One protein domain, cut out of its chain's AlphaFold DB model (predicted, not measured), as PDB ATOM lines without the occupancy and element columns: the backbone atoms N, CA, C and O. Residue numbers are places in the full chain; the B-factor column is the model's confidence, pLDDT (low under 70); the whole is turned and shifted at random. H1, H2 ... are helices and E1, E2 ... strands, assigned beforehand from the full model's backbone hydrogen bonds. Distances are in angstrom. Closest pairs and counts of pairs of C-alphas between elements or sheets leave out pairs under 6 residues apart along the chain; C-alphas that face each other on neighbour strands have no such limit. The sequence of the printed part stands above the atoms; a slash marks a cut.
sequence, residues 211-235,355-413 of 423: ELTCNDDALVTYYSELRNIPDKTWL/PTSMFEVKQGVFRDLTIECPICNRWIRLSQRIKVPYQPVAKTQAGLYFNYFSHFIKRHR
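This is residues 211 to 235 and 355 to 413 of the 423 residues of the protein "Protein ECM8" of Cyberlindnera fabianii (UniProt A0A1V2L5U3). There is little regular structure: a twisted sheet of four antiparallel strands has helix H1 over edge strand E4, and a long loop, residues 382 to 401, joins these two. The 84 printed residues hold E1, E2, E3, E4 and H1 in chain order, 31 residues in a mixed class; the sheet's order is E1, E2, E3, E4. It is compact, radius of gyration of the C-alphas 13.2 A, spans 38 by 32 by 23 A.

E1, residues 219 to 223, 13.4 A, begins at C-alpha (96.982, 166.116, 89.874). E2 is 358 to 363, 16.6 A; E3 366 to 372, 20.3 A; E4 379 to 381, 6.7 A. H1, 402 to 411, 14.1 A, ends at C-alpha (87.990, 195.150, 96.643).

Within hydrogen-bond range are N 221 and O 360 of E1 and E2, 2.8 A, N 361 and O 368 of hairpin E2 and E3, 2.8 A, and N 371 and O 380 of hairpin E3 and E4, 2.9 A. E2, E3 and E4 form a meander, each strand the antiparallel neighbour of the one before. H1, its O i to N i+4 pairs within range, is on the sheet; its closest C-alphas to E4 are Tyr 404 and Ile 380, 6.2 A.

The farthest C-alphas, Asp 217 and Arg 413, are 39.6 A apart. Residues 236 to 354 are cut out, leaving 9.8 A between C-alphas 235 and 355. The E4 to H1 link is long; pLDDT is under 70 at 211 to 214 and 384 to 398.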
ATOM      1  N   GLU A 211     102.057 174.900  93.126       62.81
ATOM      2  CA  GLU A 211     103.333 174.198  93.134       62.81
ATOM      3  C   GLU A 211     103.886 173.984  94.550       62.81
ATOM      4  O   GLU A 211     104.704 173.096  94.747       62.81
ATOM      5  N   LEU A 212     103.443 174.772  95.537       63.09
ATOM      6  CA  LEU A 212     103.947 174.726  96.914       63.09
ATOM      7  C   LEU A 212     103.010 174.010  97.898       63.09
ATOM      8  O   LEU A 212     103.379 173.828  99.053       63.09
ATOM      9  N   THR A 213     101.791 173.646  97.488       60.56
ATOM     10  CA  THR A 213     100.733 173.209  98.429       60.56
ATOM     11  C   THR A 213     100.128 171.843  98.131       60.56
ATOM     12  O   THR A 213      99.261 171.378  98.873       60.56
ATOM     13  N   CYS A 214     100.565 171.178  97.066       63.00
ATOM     14  CA  CYS A 214     100.017 169.885  96.691       63.00
ATOM     15  C   CYS A 214     100.812 168.744  97.330       63.00
ATOM     16  O   CYS A 214     102.018 168.642  97.140       63.00
ATOM     17  N   ASN A 215     100.108 167.868  98.053       71.31
ATOM     18  CA  ASN A 215     100.612 166.537  98.389       71.31
ATOM     19  C   ASN A 215     101.006 165.800  97.098       71.31
ATOM     20  O   ASN A 215     100.345 165.996  96.074       71.31
ATOM     21  N   ASP A 216     102.003 164.915  97.174       74.81
ATOM     22  CA  ASP A 216     102.601 164.212  96.025       74.81
ATOM     23  C   ASP A 216     101.585 163.490  95.106       74.81
ATOM     24  O   ASP A 216     101.845 163.305  93.919       74.81
ATOM     25  N   ASP A 217     100.397 163.141  95.611       84.94
ATOM     26  CA  ASP A 217      99.359 162.423  94.855       84.94
ATOM     27  C   ASP A 217      98.357 163.324  94.101       84.94
ATOM     28  O   ASP A 217      97.444 162.826  93.430       84.94
ATOM     29  N   ALA A 218      98.441 164.650  94.233       88.06
ATOM     30  CA  ALA A 218      97.456 165.552  93.639       88.06
ATOM     31  C   ALA A 218      97.792 165.895  92.178       88.06
ATOM     32  O   ALA A 218      98.861 166.419  91.870       88.06
ATOM     33  N   LEU A 219      96.836 165.688  91.267       90.50
ATOM     34  CA  LEU A 219      96.982 166.116  89.874       90.50
ATOM     35  C   LEU A 219      96.575 167.587  89.742       90.50
ATOM     36  O   LEU A 219      95.398 167.924  89.902       90.50
ATOM     37  N   VAL A 220      97.534 168.444  89.395       92.00
ATOM     38  CA  VAL A 220      97.311 169.875  89.150       92.00
ATOM     39  C   VAL A 220      97.191 170.138  87.651       92.00
ATOM     40  O   VAL A 220      98.019 169.698  86.859       92.00
ATOM     41  N   THR A 221      96.149 170.855  87.236       93.75
ATOM     42  CA  THR A 221      95.973 171.330  85.856       93.75
ATOM     43  C   THR A 221      95.871 172.847  85.855       93.75
ATOM     44  O   THR A 221      94.979 173.403  86.490       93.75
ATOM     45  N   TYR A 222      96.768 173.515  85.133       94.44
ATOM     46  CA  TYR A 222      96.784 174.970  84.997       94.44
ATOM     47  C   TYR A 222      96.183 175.402  83.658       94.44
ATOM     48  O   TYR A 222      96.525 174.864  82.604       94.44
ATOM     49  N   TYR A 223      95.313 176.403  83.703       94.31
ATOM     50  CA  TYR A 223      94.699 177.049  82.553       94.31
ATOM     51  C   TYR A 223      95.113 178.522  82.560       94.31
ATOM     52  O   TYR A 223      94.579 179.328  83.324       94.31
ATOM     53  N   SER A 224      96.051 178.875  81.677       91.00
ATOM     54  CA  SER A 224      96.490 180.264  81.475       91.00
ATOM     55  C   SER A 224      95.365 181.174  80.987       91.00
ATOM     56  O   SER A 224      95.415 182.378  81.193       91.00
ATOM     57  N   GLU A 225      94.347 180.593  80.351       89.31
ATOM     58  CA  GLU A 225      93.165 181.294  79.875       89.31
ATOM     59  C   GLU A 225      91.929 180.428  80.137       89.31
ATOM     60  O   GLU A 225      91.897 179.240  79.799       89.31
ATOM     61  N   LEU A 226      90.863 181.025  80.676       86.44
ATOM     62  CA  LEU A 226      89.602 180.326  80.973       86.44
ATOM     63  C   LEU A 226      88.965 179.670  79.744       86.44
ATOM     64  O   LEU A 226      88.306 178.634  79.848       86.44
ATOM     65  N   ARG A 227      89.183 180.243  78.556       83.12
ATOM     66  CA  ARG A 227      88.698 179.665  77.297       83.12
ATOM     67  C   ARG A 227      89.321 178.307  76.983       83.12
ATOM     68  O   ARG A 227      88.769 177.598  76.154       83.12
ATOM     69  N   ASN A 228      90.392 177.901  77.657       88.81
ATOM     70  CA  ASN A 228      91.025 176.599  77.450       88.81
ATOM     71  C   ASN A 228      90.424 175.497  78.336       88.81
ATOM     72  O   ASN A 228      90.752 174.326  78.161       88.81
ATOM     73  N   ILE A 229      89.495 175.832  79.241       88.75
ATOM     74  CA  ILE A 229      88.785 174.838  80.051       88.75
ATOM     75  C   ILE A 229      87.921 173.966  79.122       88.75
ATOM     76  O   ILE A 229      87.096 174.518  78.387       88.75
ATOM     77  N   PRO A 230      88.067 172.627  79.121       88.12
ATOM     78  CA  PRO A 230      87.311 171.760  78.214       88.12
ATOM     79  C   PRO A 230      85.804 171.804  78.478       88.12
ATOM     80  O   PRO A 230      84.995 171.919  77.560       88.12
ATOM     81  N   ASP A 231      85.427 171.747  79.752       86.12
ATOM     82  CA  ASP A 231      84.040 171.801  80.185       86.12
ATOM     83  C   ASP A 231      83.645 173.266  80.434       86.12
ATOM     84  O   ASP A 231      83.934 173.840  81.482       86.12
ATOM     85  N   LYS A 232      82.989 173.908  79.462       84.69
ATOM     86  CA  LYS A 232      82.582 175.317  79.616       84.69
ATOM     87  C   LYS A 232      81.470 175.524  80.638       84.69
ATOM     88  O   LYS A 232      81.191 176.665  80.985       84.69
ATOM     89  N   THR A 233      80.836 174.463  81.146       82.81
ATOM     90  CA  THR A 233      79.832 174.598  82.220       82.81
ATOM     91  C   THR A 233      80.426 175.127  83.524       82.81
ATOM     92  O   THR A 233      79.696 175.490  84.442       82.81
ATOM     93  N   TRP A 234      81.754 175.195  83.590       84.81
ATOM     94  CA  TRP A 234      82.508 175.778  84.683       84.81
ATOM     95  C   TRP A 234      82.728 177.276  84.540       84.81
ATOM     96  O   TRP A 234      83.310 177.841  85.446       84.81
ATOM     97  N   LEU A 235      82.308 177.921  83.449       88.88
ATOM     98  CA  LEU A 235      82.454 179.365  83.264       88.88
ATOM     99  C   LEU A 235      81.227 180.116  83.812       88.88
ATOM    100  O   LEU A 235      80.102 179.632  83.679       88.88
ATOM    101  N   PRO A 355      87.990 186.058  85.439       93.25
ATOM    102  CA  PRO A 355      89.311 185.782  85.993       93.25
ATOM    103  C   PRO A 355      90.387 185.701  84.899       93.25
ATOM    104  O   PRO A 355      90.086 185.328  83.765       93.25
ATOM    105  N   THR A 356      91.645 185.994  85.233       91.56
ATOM    106  CA  THR A 356      92.753 185.897  84.261       91.56
ATOM    107  C   THR A 356      93.093 184.443  83.970       91.56
ATOM    108  O   THR A 356      93.113 184.005  82.821       91.56
ATOM    109  N   SER A 357      93.326 183.682  85.035       93.56
ATOM    110  CA  SER A 357      93.815 182.313  84.977       93.56
ATOM    111  C   SER A 357      93.084 181.439  85.998       93.56
ATOM    112  O   SER A 357      92.380 181.930  86.890       93.56
ATOM    113  N   MET A 358      93.198 180.123  85.836       94.50
ATOM    114  CA  MET A 358      92.608 179.137  86.738       94.50
ATOM    115  C   MET A 358      93.555 177.960  86.910       94.50
ATOM    116  O   MET A 358      94.184 177.527  85.951       94.50
ATOM    117  N   PHE A 359      93.577 177.364  88.094       93.19
ATOM    118  CA  PHE A 359      94.085 176.010  88.261       93.19
ATOM    119  C   PHE A 359      93.061 175.105  88.938       93.19
ATOM    120  O   PHE A 359      92.202 175.537  89.709       93.19
ATOM    121  N   GLU A 360      93.165 173.824  88.613       92.19
ATOM    122  CA  GLU A 360      92.371 172.735  89.160       92.19
ATOM    123  C   GLU A 360      93.305 171.772  89.891       92.19
ATOM    124  O   GLU A 360      94.269 171.285  89.305       92.19
ATOM    125  N   VAL A 361      93.000 171.468  91.151       90.94
ATOM    126  CA  VAL A 361      93.668 170.418  91.929       90.94
ATOM    127  C   VAL A 361      92.705 169.245  92.072       90.94
ATOM    128  O   VAL A 361      91.611 169.388  92.628       90.94
ATOM    129  N   LYS A 362      93.092 168.075  91.558       90.31
ATOM    130  CA  LYS A 362      92.332 166.823  91.673       90.31
ATOM    131  C   LYS A 362      92.952 165.923  92.729       90.31
ATOM    132  O   LYS A 362      94.108 165.531  92.606       90.31
ATOM    133  N   GLN A 363      92.148 165.546  93.719       87.62
ATOM    134  CA  GLN A 363      92.505 164.586  94.765       87.62
ATOM    135  C   GLN A 363      91.418 163.506  94.835       87.62
ATOM    136  O   GLN A 363      90.367 163.684  95.458       87.62
ATOM    137  N   GLY A 364      91.635 162.397  94.124       87.94
ATOM    138  CA  GLY A 364      90.639 161.335  93.968       87.94
ATOM    139  C   GLY A 364      89.347 161.844  93.318       87.94
ATOM    140  O   GLY A 364      89.338 162.256  92.158       87.94
ATOM    141  N   VAL A 365      88.244 161.821  94.070       84.56
ATOM    142  CA  VAL A 365      86.933 162.324  93.620       84.56
ATOM    143  C   VAL A 365      86.741 163.818  93.861       84.56
ATOM    144  O   VAL A 365      85.711 164.352  93.467       84.56
ATOM    145  N   PHE A 366      87.666 164.507  94.521       83.94
ATOM    146  CA  PHE A 366      87.512 165.923  94.836       83.94
ATOM    147  C   PHE A 366      88.240 166.800  93.824       83.94
ATOM    148  O   PHE A 366      89.356 166.494  93.398       83.94
ATOM    149  N   ARG A 367      87.586 167.901  93.451       87.56
ATOM    150  CA  ARG A 367      88.142 168.979  92.636       87.56
ATOM    151  C   ARG A 367      88.120 170.268  93.433       87.56
ATOM    152  O   ARG A 367      87.058 170.686  93.898       87.56
ATOM    153  N   ASP A 368      89.284 170.883  93.539       89.44
ATOM    154  CA  ASP A 368      89.459 172.227  94.061       89.44
ATOM    155  C   ASP A 368      89.818 173.154  92.903       89.44
ATOM    156  O   ASP A 368      90.771 172.901  92.167       89.44
ATOM    157  N   LEU A 369      89.018 174.203  92.717       90.94
ATOM    158  CA  LEU A 369      89.274 175.228  91.717       90.94
ATOM    159  C   LEU A 369      89.699 176.521  92.385       90.94
ATOM    160  O   LEU A 369      89.055 176.991  93.326       90.94
ATOM    161  N   THR A 370      90.726 177.131  91.820       94.00
ATOM    162  CA  THR A 370      91.218 178.433  92.246       94.00
ATOM    163  C   THR A 370      91.480 179.266  91.007       94.00
ATOM    164  O   THR A 370      91.969 178.766  89.996       94.00
ATOM    165  N   ILE A 371      91.130 180.538  91.075       95.00
ATOM    166  CA  ILE A 371      91.235 181.479  89.964       95.00
ATOM    167  C   ILE A 371      92.008 182.722  90.388       95.00
ATOM    168  O   ILE A 371      92.071 183.046  91.572       95.00
ATOM    169  N   GLU A 372      92.556 183.444  89.424       95.19
ATOM    170  CA  GLU A 372      93.313 184.668  89.668       95.19
ATOM    171  C   GLU A 372      92.478 185.911  89.344       95.19
ATOM    172  O   GLU A 372      91.897 186.028  88.260       95.19
ATOM    173  N   CYS A 373      92.418 186.852  90.289       95.19
ATOM    174  CA  CYS A 373      91.778 188.146  90.070       95.19
ATOM    175  C   CYS A 373      92.598 189.007  89.092       95.19
ATOM    176  O   CYS A 373      93.775 189.242  89.364       95.19
ATOM    177  N   PRO A 374      91.992 189.565  88.027       93.62
ATOM    178  CA  PRO A 374      92.720 190.318  87.002       93.62
ATOM    179  C   PRO A 374      93.260 191.675  87.463       93.62
ATOM    180  O   PRO A 374      94.077 192.266  86.768       93.62
ATOM    181  N   ILE A 375      92.795 192.194  88.605       92.94
ATOM    182  CA  ILE A 375      93.189 193.522  89.093       92.94
ATOM    183  C   ILE A 375      94.277 193.420  90.164       92.94
ATOM    184  O   ILE A 375      95.276 194.127  90.094       92.94
ATOM    185  N   CYS A 376      94.095 192.555  91.168       94.56
ATOM    186  CA  CYS A 376      95.044 192.435  92.281       94.56
ATOM    187  C   CYS A 376      95.924 191.180  92.245       94.56
ATOM    188  O   CYS A 376      96.712 190.990  93.171       94.56
ATOM    189  N   ASN A 377      95.782 190.316  91.232       93.69
ATOM    190  CA  ASN A 377      96.530 189.059  91.077       93.69
ATOM    191  C   ASN A 377      96.430 188.113  92.290       93.69
ATOM    192  O   ASN A 377      97.290 187.264  92.520       93.69
ATOM    193  N   ARG A 378      95.380 188.263  93.109       93.62
ATOM    194  CA  ARG A 378      95.115 187.351  94.225       93.62
ATOM    195  C   ARG A 378      94.447 186.085  93.714       93.62
ATOM    196  O   ARG A 378      93.478 186.148  92.954       93.62
ATOM    197  N   TRP A 379      94.936 184.951  94.205       93.56
ATOM    198  CA  TRP A 379      94.338 183.642  93.986       93.56
ATOM    199  C   TRP A 379      93.152 183.438  94.923       93.56
ATOM    200  O   TRP A 379      93.267 183.563  96.141       93.56
ATOM    201  N   ILE A 380      91.996 183.140  94.343       94.31
ATOM    202  CA  ILE A 380      90.722 183.015  95.041       94.31
ATOM    203  C   ILE A 380      90.196 181.616  94.787       94.31
ATOM    204  O   ILE A 380      89.933 181.224  93.647       94.31
ATOM    205  N   ARG A 381      90.023 180.859  95.865       92.75
ATOM    206  CA  ARG A 381      89.394 179.546  95.798       92.75
ATOM    207  C   ARG A 381      87.911 179.723  95.482       92.75
ATOM    208  O   ARG A 381      87.202 180.450  96.186       92.75
ATOM    209  N   LEU A 382      87.447 179.061  94.429       89.69
ATOM    210  CA  LEU A 382      86.021 178.949  94.133       89.69
ATOM    211  C   LEU A 382      85.326 178.150  95.251       89.69
ATOM    212  O   LEU A 382      85.992 177.515  96.070       89.69
ATOM    213  N   SER A 383      84.001 178.246  95.362       72.50
ATOM    214  CA  SER A 383      83.270 177.621  96.477       72.50
ATOM    215  C   SER A 383      83.476 176.090  96.557       72.50
ATOM    216  O   SER A 383      83.987 175.476  95.625       72.50
ATOM    217  N   GLN A 384      83.141 175.527  97.732       63.34
ATOM    218  CA  GLN A 384      83.356 174.158  98.255       63.34
ATOM    219  C   GLN A 384      83.891 173.072  97.299       63.34
ATOM    220  O   GLN A 384      83.365 172.866  96.212       63.34
ATOM    221  N   ARG A 385      84.838 172.263  97.811       63.69
ATOM    222  CA  ARG A 385      85.333 171.001  97.217       63.69
ATOM    223  C   ARG A 385      84.249 170.264  96.435       63.69
ATOM    224  O   ARG A 385      83.300 169.732  97.012       63.69
ATOM    225  N   ILE A 386      84.425 170.171  95.123       64.81
ATOM    226  CA  ILE A 386      83.435 169.554  94.246       64.81
ATOM    227  C   ILE A 386      83.702 168.056  94.199       64.81
ATOM    228  O   ILE A 386      84.750 167.620  93.726       64.81
ATOM    229  N   LYS A 387      82.745 167.256  94.673       65.44
ATOM    230  CA  LYS A 387      82.788 165.795  94.536       65.44
ATOM    231  C   LYS A 387      82.442 165.386  93.099       65.44
ATOM    232  O   LYS A 387      81.494 165.903  92.516       65.44
ATOM    233  N   VAL A 388      83.189 164.441  92.542       63.69
ATOM    234  CA  VAL A 388      83.087 163.920  91.174       63.69
ATOM    235  C   VAL A 388      82.644 162.448  91.233       63.69
ATOM    236  O   VAL A 388      83.260 161.678  91.967       63.69
ATOM    237  N   PRO A 389      81.619 162.016  90.469       62.69
ATOM    238  CA  PRO A 389      80.802 162.818  89.555       62.69
ATOM    239  C   PRO A 389      80.007 163.876  90.322       62.69
ATOM    240  O   PRO A 389      79.600 163.618  91.451       62.69
ATOM    241  N   TYR A 390      79.827 165.056  89.711       57.84
ATOM    242  CA  TYR A 390      79.138 166.199  90.321       57.84
ATOM    243  C   TYR A 390      77.803 165.745  90.908       57.84
ATOM    244  O   TYR A 390      76.836 165.514  90.178       57.84
ATOM    245  N   GLN A 391      77.769 165.585  92.228       54.47
ATOM    246  CA  GLN A 391      76.524 165.474  92.959       54.47
ATOM    247  C   GLN A 391      76.140 166.904  93.322       54.47
ATOM    248  O   GLN A 391      76.984 167.603  93.885       54.47
ATOM    249  N   PRO A 392      74.923 167.363  92.986       52.16
ATOM    250  CA  PRO A 392      74.435 168.636  93.486       52.16
ATOM    251  C   PRO A 392      74.418 168.521  95.009       52.16
ATOM    252  O   PRO A 392      73.537 167.877  95.581       52.16
ATOM    253  N   VAL A 393      75.455 169.051  95.661       48.03
ATOM    254  CA  VAL A 393      75.496 169.136  97.114       48.03
ATOM    255  C   VAL A 393      74.335 170.045  97.460       48.03
ATOM    256  O   VAL A 393      74.269 171.196  97.029       48.03
ATOM    257  N   ALA A 394      73.337 169.467  98.115       44.28
ATOM    258  CA  ALA A 394      72.134 170.185  98.451       44.28
ATOM    259  C   ALA A 394      72.516 171.441  99.256       44.28
ATOM    260  O   ALA A 394      73.180 171.329 100.283       44.28
ATOM    261  N   LYS A 395      72.012 172.598  98.808       50.59
ATOM    262  CA  LYS A 395      71.758 173.827  99.588       50.59
ATOM    263  C   LYS A 395      72.795 174.945  99.642       50.59
ATOM    264  O   LYS A 395      72.440 175.982 100.195       50.59
ATOM    265  N   THR A 396      73.984 174.869  99.048       52.84
ATOM    266  CA  THR A 396      74.758 176.117  98.919       52.84
ATOM    267  C   THR A 396      74.194 176.919  97.749       52.84
ATOM    268  O   THR A 396      74.569 176.715  96.598       52.84
ATOM    269  N   GLN A 397      73.252 177.822  98.043       58.34
ATOM    270  CA  GLN A 397      72.747 178.820  97.088       58.34
ATOM    271  C   GLN A 397      73.883 179.689  96.509       58.34
ATOM    272  O   GLN A 397      73.744 180.252  95.421       58.34
ATOM    273  N   ALA A 398      75.020 179.743  97.210       68.12
ATOM    274  CA  ALA A 398      76.276 180.293  96.731       68.12
ATOM    275  C   ALA A 398      76.810 179.453  95.557       68.12
ATOM    276  O   ALA A 398      77.347 178.359  95.734       68.12
ATOM    277  N   GLY A 399      76.638 179.960  94.337       79.88
ATOM    278  CA  GLY A 399      77.175 179.361  93.118       79.88
ATOM    279  C   GLY A 399      78.708 179.300  93.098       79.88
ATOM    280  O   GLY A 399      79.397 179.763  94.008       79.88
ATOM    281  N   LEU A 400      79.259 178.717  92.031       87.50
ATOM    282  CA  LEU A 400      80.688 178.391  91.928       87.50
ATOM    283  C   LEU A 400      81.613 179.611  92.121       87.50
ATOM    284  O   LEU A 400      82.609 179.537  92.838       87.50
ATOM    285  N   TYR A 401      81.258 180.747  91.515       93.12
ATOM    286  CA  TYR A 401      82.064 181.975  91.531       93.12
ATOM    287  C   TYR A 401      81.725 182.949  92.662       93.12
ATOM    288  O   TYR A 401      82.232 184.068  92.656       93.12
ATOM    289  N   PHE A 402      80.935 182.531  93.656       92.50
ATOM    290  CA  PHE A 402      80.533 183.389  94.776       92.50
ATOM    291  C   PHE A 402      81.713 184.139  95.409       92.50
ATOM    292  O   PHE A 402      81.720 185.368  95.482       92.50
ATOM    293  N   ASN A 403      82.758 183.400  95.790       92.88
ATOM    294  CA  ASN A 403      83.947 183.969  96.429       92.88
ATOM    295  C   ASN A 403      84.670 184.974  95.524       92.88
ATOM    296  O   ASN A 403      85.161 185.995  96.000       92.88
ATOM    297  N   TYR A 404      84.711 184.698  94.219       95.12
ATOM    298  CA  TYR A 404      85.358 185.559  93.238       95.12
ATOM    299  C   TYR A 404      84.657 186.901  93.099       95.12
ATOM    300  O   TYR A 404      85.277 187.947  93.276       95.12
ATOM    301  N   PHE A 405      83.363 186.881  92.789       95.25
ATOM    302  CA  PHE A 405      82.634 188.114  92.537       95.25
ATOM    303  C   PHE A 405      82.389 188.886  93.834       95.25
ATOM    304  O   PHE A 405      82.446 190.113  93.814       95.25
ATOM    305  N   SER A 406      82.253 188.204  94.979       93.62
ATOM    306  CA  SER A 406      82.273 188.861  96.292       93.62
ATOM    307  C   SER A 406      83.595 189.594  96.526       93.62
ATOM    308  O   SER A 406      83.592 190.773  96.882       93.62
ATOM    309  N   HIS A 407      84.735 188.939  96.268       94.31
ATOM    310  CA  HIS A 407      86.044 189.588  96.326       94.31
ATOM    311  C   HIS A 407      86.107 190.795  95.383       94.31
ATOM    312  O   HIS A 407      86.493 191.882  95.815       94.31
ATOM    313  N   PHE A 408      85.701 190.616  94.124       94.94
ATOM    314  CA  PHE A 408      85.797 191.647  93.099       94.94
ATOM    315  C   PHE A 408      84.973 192.886  93.468       94.94
ATOM    316  O   PHE A 408      85.506 193.991  93.508       94.94
ATOM    317  N   ILE A 409      83.702 192.701  93.827       92.38
ATOM    318  CA  ILE A 409      82.807 193.791  94.235       92.38
ATOM    319  C   ILE A 409      83.351 194.503  95.478       92.38
ATOM    320  O   ILE A 409      83.342 195.728  95.536       92.38
ATOM    321  N   LYS A 410      83.865 193.766  96.471       92.81
ATOM    322  CA  LYS A 410      84.379 194.363  97.713       92.81
ATOM    323  C   LYS A 410      85.665 195.157  97.509       92.81
ATOM    324  O   LYS A 410      85.795 196.240  98.071       92.81
ATOM    325  N   ARG A 411      86.625 194.606  96.763       94.25
ATOM    326  CA  ARG A 411      87.990 195.150  96.643       94.25
ATOM    327  C   ARG A 411      88.171 196.090  95.454       94.25
ATOM    328  O   ARG A 411      89.116 196.868  95.462       94.25
ATOM    329  N   HIS A 412      87.279 196.044  94.467       92.12
ATOM    330  CA  HIS A 412      87.401 196.796  93.215       92.12
ATOM    331  C   HIS A 412      86.145 197.624  92.908       92.12
ATOM    332  O   HIS A 412      85.757 197.766  91.751       92.12
ATOM    333  N   ARG A 413      85.524 198.215  93.942       83.94
ATOM    334  CA  ARG A 413      84.336 199.089  93.813       83.94
ATOM    335  C   ARG A 413      84.526 200.222  92.801       83.94
ATOM    336  O   ARG A 413      83.573 200.644  92.154       83.94
TER     337      ARG A 413